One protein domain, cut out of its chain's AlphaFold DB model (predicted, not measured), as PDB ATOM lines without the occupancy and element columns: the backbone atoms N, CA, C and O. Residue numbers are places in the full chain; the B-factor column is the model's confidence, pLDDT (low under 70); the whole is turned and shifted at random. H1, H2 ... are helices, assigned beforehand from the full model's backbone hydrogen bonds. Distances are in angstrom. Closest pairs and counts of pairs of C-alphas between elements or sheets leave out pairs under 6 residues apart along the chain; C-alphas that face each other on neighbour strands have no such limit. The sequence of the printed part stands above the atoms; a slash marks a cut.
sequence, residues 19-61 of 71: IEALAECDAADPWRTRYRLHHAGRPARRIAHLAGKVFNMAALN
ATOM      1  N   ILE A  19     290.351  48.434  36.993       94.12
ATOM      2  CA  ILE A  19     290.883  49.425  37.937       94.12
ATOM      3  C   ILE A  19     291.927  48.755  38.823       94.12
ATOM      4  O   ILE A  19     293.017  49.303  39.000       94.12
ATOM      5  N   GLU A  20     291.618  47.559  39.325       89.50
ATOM      6  CA  GLU A  20     292.558  46.747  40.082       89.50
ATOM      7  C   GLU A  20     293.789  46.441  39.235       89.50
ATOM      8  O   GLU A  20     294.886  46.761  39.677       89.50
ATOM      9  N   ALA A  21     293.625  45.978  37.989       89.31
ATOM     10  CA  ALA A  21     294.727  45.691  37.064       89.31
ATOM     11  C   ALA A  21     295.639  46.909  36.795       89.31
ATOM     12  O   ALA A  21     296.863  46.785  36.698       89.31
ATOM     13  N   LEU A  22     295.062  48.109  36.694       90.00
ATOM     14  CA  LEU A  22     295.825  49.342  36.516       90.00
ATOM     15  C   LEU A  22     296.578  49.735  37.791       90.00
ATOM     16  O   LEU A  22     297.758  50.065  37.707       90.00
ATOM     17  N   ALA A  23     295.936  49.676  38.961       86.75
ATOM     18  CA  ALA A  23     296.581  49.963  40.247       86.75
ATOM     19  C   ALA A  23     297.711  48.964  40.553       86.75
ATOM     20  O   ALA A  23     298.778  49.316  41.048       86.75
ATOM     21  N   GLU A  24     297.473  47.715  40.189       84.81
ATOM     22  CA  GLU A  24     298.364  46.571  40.243       84.81
ATOM     23  C   GLU A  24     299.626  46.776  39.389       84.81
ATOM     24  O   GLU A  24     300.743  46.569  39.876       84.81
ATOM     25  N   CYS A  25     299.460  47.188  38.133       84.19
ATOM     26  CA  CYS A  25     300.561  47.502  37.223       84.19
ATOM     27  C   CYS A  25     301.342  48.734  37.706       84.19
ATOM     28  O   CYS A  25     302.572  48.749  37.736       84.19
ATOM     29  N   ASP A  26     300.615  49.739  38.183       82.44
ATOM     30  CA  ASP A  26     301.158  50.986  38.700       82.44
ATOM     31  C   ASP A  26     301.993  50.802  39.982       82.44
ATOM     32  O   ASP A  26     303.025  51.459  40.145       82.44
ATOM     33  N   ALA A  27     301.589  49.888  40.868       79.12
ATOM     34  CA  ALA A  27     302.329  49.523  42.076       79.12
ATOM     35  C   ALA A  27     303.558  48.646  41.784       79.12
ATOM     36  O   ALA A  27     304.561  48.734  42.494       79.12
ATOM     37  N   ALA A  28     303.482  47.803  40.751       80.25
ATOM     38  CA  ALA A  28     304.583  46.937  40.347       80.25
ATOM     39  C   ALA A  28     305.664  47.666  39.538       80.25
ATOM     40  O   ALA A  28     306.781  47.158  39.468       80.25
ATOM     41  N   ASP A  29     305.365  48.833  38.953       78.06
ATOM     42  CA  ASP A  29     306.344  49.625  38.208       78.06
ATOM     43  C   ASP A  29     307.449  50.177  39.141       78.06
ATOM     44  O   ASP A  29     307.229  51.135  39.900       78.06
ATOM     45  N   PRO A  30     308.688  49.649  39.064       71.06
ATOM     46  CA  PRO A  30     309.785  50.080  39.930       71.06
ATOM     47  C   PRO A  30     310.189  51.539  39.674       71.06
ATOM     48  O   PRO A  30     310.767  52.208  40.540       71.06
ATOM     49  N   TRP A  31     309.894  52.056  38.478       71.19
ATOM     50  CA  TRP A  31     310.224  53.420  38.075       71.19
ATOM     51  C   TRP A  31     309.258  54.443  38.674       71.19
ATOM     52  O   TRP A  31     309.666  55.571  38.983       71.19
ATOM     53  N   ARG A  32     308.005  54.039  38.917       67.25
ATOM     54  CA  ARG A  32     306.943  54.879  39.478       67.25
ATOM     55  C   ARG A  32     307.268  55.355  40.884       67.25
ATOM     56  O   ARG A  32     307.159  56.552  41.172       67.25
ATOM     57  N   THR A  33     307.728  54.448  41.742       65.31
ATOM     58  CA  THR A  33     308.074  54.749  43.141       65.31
ATOM     59  C   THR A  33     309.322  55.629  43.229       65.31
ATOM     60  O   THR A  33     309.359  56.584  44.008       65.31
ATOM     61  N   ARG A  34     310.314  55.395  42.357       68.94
ATOM     62  CA  ARG A  34     311.629  56.057  42.398       68.94
ATOM     63  C   ARG A  34     311.575  57.580  42.260       68.94
ATOM     64  O   ARG A  34     312.333  58.281  42.926       68.94
ATOM     65  N   TYR A  35     310.691  58.101  41.412       64.75
ATOM     66  CA  TYR A  35     310.613  59.542  41.135       64.75
ATOM     67  C   TYR A  35     309.405  60.240  41.757       64.75
ATOM     68  O   TYR A  35     309.381  61.472  41.815       64.75
ATOM     69  N   ARG A  36     308.399  59.487  42.222       67.44
ATOM     70  CA  ARG A  36     307.261  60.056  42.955       67.44
ATOM     71  C   ARG A  36     307.566  60.251  44.432       67.44
ATOM     72  O   ARG A  36     307.196  61.293  44.955       67.44
ATOM     73  N   LEU A  37     308.285  59.315  45.056       71.06
ATOM     74  CA  LEU A  37     308.607  59.384  46.481       71.06
ATOM     75  C   LEU A  37     309.576  60.532  46.800       71.06
ATOM     76  O   LEU A  37     309.413  61.229  47.796       71.06
ATOM     77  N   HIS A  38     310.553  60.782  45.921       71.19
ATOM     78  CA  HIS A  38     311.516  61.868  46.083       71.19
ATOM     79  C   HIS A  38     311.322  62.938  45.004       71.19
ATOM     80  O   HIS A  38     311.945  62.910  43.938       71.19
ATOM     81  N   HIS A  39     310.473  63.927  45.298       65.69
ATOM     82  CA  HIS A  39     310.197  65.052  44.395       65.69
ATOM     83  C   HIS A  39     311.468  65.788  43.954       65.69
ATOM     84  O   HIS A  39     311.558  66.247  42.813       65.69
ATOM     85  N   ALA A  40     312.474  65.855  44.829       66.81
ATOM     86  CA  ALA A  40     313.733  66.510  44.524       66.81
ATOM     87  C   ALA A  40     314.637  65.709  43.564       66.81
ATOM     88  O   ALA A  40     315.501  66.303  42.925       66.81
ATOM     89  N   GLY A  41     314.404  64.399  43.414       71.19
ATOM     90  CA  GLY A  41     315.178  63.485  42.566       71.19
ATOM     91  C   GLY A  41     314.646  63.333  41.141       71.19
ATOM     92  O   GLY A  41     315.174  62.522  40.383       71.19
ATOM     93  N   ARG A  42     313.602  64.080  40.759       75.38
ATOM     94  CA  ARG A  42     313.032  64.016  39.406       75.38
ATOM     95  C   ARG A  42     314.062  64.495  38.369       75.38
ATOM     96  O   ARG A  42     314.506  65.640  38.462       75.38
ATOM     97  N   PRO A  43     314.394  63.697  37.336       72.31
ATOM     98  CA  PRO A  43     315.363  64.079  36.309       72.31
ATOM     99  C   PRO A  43     314.943  65.348  35.566       72.31
ATOM    100  O   PRO A  43     315.769  66.212  35.298       72.31
ATOM    101  N   ALA A  44     313.638  65.511  35.332       73.56
ATOM    102  CA  ALA A  44     313.067  66.693  34.697       73.56
ATOM    103  C   ALA A  44     313.350  67.999  35.467       73.56
ATOM    104  O   ALA A  44     313.448  69.057  34.858       73.56
ATOM    105  N   ARG A  45     313.565  67.927  36.788       69.69
ATOM    106  CA  ARG A  45     313.910  69.075  37.639       69.69
ATOM    107  C   ARG A  45     315.360  69.545  37.442       69.69
ATOM    108  O   ARG A  45     315.692  70.666  37.801       69.69
ATOM    109  N   ARG A  46     316.220  68.701  36.851       75.00
ATOM    110  CA  ARG A  46     317.609  69.033  36.476       75.00
ATOM    111  C   ARG A  46     317.710  69.683  35.093       75.00
ATOM    112  O   ARG A  46     318.780  70.154  34.723       75.00
ATOM    113  N   ILE A  47     316.620  69.707  34.327       78.94
ATOM    114  CA  ILE A  47     316.574  70.320  33.000       78.94
ATOM    115  C   ILE A  47     316.135  71.775  33.179       78.94
ATOM    116  O   ILE A  47     314.969  72.047  33.463       78.94
ATOM    117  N   ALA A  48     317.069  72.713  32.997       73.44
ATOM    118  CA  ALA A  48     316.854  74.139  33.263       73.44
ATOM    119  C   ALA A  48     315.631  74.721  32.528       73.44
ATOM    120  O   ALA A  48     314.865  75.492  33.099       73.44
ATOM    121  N   HIS A  49     315.383  74.287  31.291       73.12
ATOM    122  CA  HIS A  49     314.230  74.730  30.506       73.12
ATOM    123  C   HIS A  49     312.876  74.261  31.081       73.12
ATOM    124  O   HIS A  49     311.872  74.962  30.972       73.12
ATOM    125  N   LEU A  50     312.834  73.097  31.740       73.44
ATOM    126  CA  LEU A  50     311.610  72.573  32.360       73.44
ATOM    127  C   LEU A  50     311.344  73.186  33.743       73.44
ATOM    128  O   LEU A  50     310.193  73.225  34.176       73.44
ATOM    129  N   ALA A  51     312.375  73.700  34.421       67.94
ATOM    130  CA  ALA A  51     312.272  74.291  35.756       67.94
ATOM    131  C   ALA A  51     311.291  75.477  35.820       67.94
ATOM    132  O   ALA A  51     310.462  75.547  36.729       67.94
ATOM    133  N   GLY A  52     311.351  76.380  34.837       66.31
ATOM    134  CA  GLY A  52     310.466  77.546  34.773       66.31
ATOM    135  C   GLY A  52     309.042  77.210  34.325       66.31
ATOM    136  O   GLY A  52     308.089  77.765  34.854       66.31
ATOM    137  N   LYS A  53     308.890  76.272  33.382       71.31
ATOM    138  CA  LYS A  53     307.608  76.005  32.711       71.31
ATOM    139  C   LYS A  53     306.751  74.932  33.387       71.31
ATOM    140  O   LYS A  53     305.533  75.029  33.366       71.31
ATOM    141  N   VAL A  54     307.375  73.893  33.942       70.25
ATOM    142  CA  VAL A  54     306.670  72.700  34.455       70.25
ATOM    143  C   VAL A  54     306.678  72.643  35.977       70.25
ATOM    144  O   VAL A  54     305.718  72.184  36.584       70.25
ATOM    145  N   PHE A  55     307.754  73.120  36.605       71.00
ATOM    146  CA  PHE A  55     307.926  73.036  38.059       71.00
ATOM    147  C   PHE A  55     307.642  74.347  38.794       71.00
ATOM    148  O   PHE A  55     307.778  74.381  40.013       71.00
ATOM    149  N   ASN A  56     307.267  75.406  38.066       65.69
ATOM    150  CA  ASN A  56     306.970  76.738  38.595       65.69
ATOM    151  C   ASN A  56     308.011  77.214  39.637       65.69
ATOM    152  O   ASN A  56     307.681  77.793  40.671       65.69
ATOM    153  N   MET A  57     309.300  76.937  39.381       62.06
ATOM    154  CA  MET A  57     310.394  77.214  40.326       62.06
ATOM    155  C   MET A  57     310.669  78.712  40.535       62.06
ATOM    156  O   MET A  57     311.478  79.060  41.391       62.06
ATOM    157  N   ALA A  58     309.981  79.599  39.810       56.97
ATOM    158  CA  ALA A  58     309.964  81.032  40.097       56.97
ATOM    159  C   ALA A  58     309.435  81.321  41.516       56.97
ATOM    160  O   ALA A  58     309.964  82.199  42.185       56.97
ATOM    161  N   ALA A  59     308.488  80.520  42.019       54.28
ATOM    162  CA  ALA A  59     307.947  80.656  43.375       54.28
ATOM    163  C   ALA A  59     308.930  80.243  44.495       54.28
ATOM    164  O   ALA A  59     308.685  80.530  45.661       54.28
ATOM    165  N   LEU A  60     310.034  79.562  44.161       55.06
ATOM    166  CA  LEU A  60     311.072  79.155  45.122       55.06
ATOM    167  C   LEU A  60     312.204  80.184  45.253       55.06
ATOM    168  O   LEU A  60     313.111  79.989  46.061       55.06
ATOM    169  N   ASN A  61     312.176  81.263  44.469       58.72
ATOM    170  CA  ASN A  61     313.081  82.388  44.650       58.72
ATOM    171  C   ASN A  61     312.445  83.372  45.654       58.72
ATOM    172  O   ASN A  61     311.432  83.983  45.318       58.72
TER     173      ASN A  61
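Overview. This is residues 19 to 61 of the 71 residues of an uncharacterized protein of Phytophthora megakarya (UniProt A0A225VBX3). A drawn-out string of five short helices with no common core: H1, the longest, makes one end, turns a corner into H2, and H3, H4 and H5 make a small loose head at the other end. The 43 printed residues hold these named helices in the order H1 to H5 along the chain, with no named strand, and the class is all helix. The whole is only just extended, close to loose, with a radius of gyration of the C-alphas of 13.9 A; it is a rod spanning 41 by 17 by 15 A.

Along the chain. H1, residues 19 to 28, runs 14.1 A from C-alpha 19 at (290.883, 49.425, 37.937). H2, residues 30 to 36, measures 10.7 A. H3 is residues 43 to 46, H4 residues 48 to 53 with 9.4 A, and H5 residues 57 to 60, ending at C-alpha 60 at (311.072, 79.155, 45.122).

Arrangement. H1 and H2 are close but not clearly touching, about perpendicular at 89 degrees; their closest C-alphas, of Asp 26 and Arg 32, are 7.0 A apart. H2 and H3 are only just apart, closest 8.2 A. H3 and H4 touch only at the corner, and only just, with 3 pairs of C-alphas within 8 A; the closest, of Arg 45 and Ala 51, are 5.8 A apart. H4 and H5 are close but not clearly touching, with the closest C-alphas, of Ala 51 and Met 57, 5.7 A apart. H1 and H5 are apart. Every O i to N i+4 pair of H1 is within hydrogen-bond range, against 1 of 3 in H2 and 0 of 2 in H4, where O i to N i+3 gives 1 of 4 and 2 of 3; H3 and H5 are too short for an O i to N i+4 pair.

Size, cuts and confidence. The C-alphas farthest apart, of Ala 21 and Asn 61, are 41.7 A apart. The printed part has no cut and no long link. Mean pLDDT of the printed part is 72.7; 16 residues are under 70, among them 32 to 36 and 56 to 61.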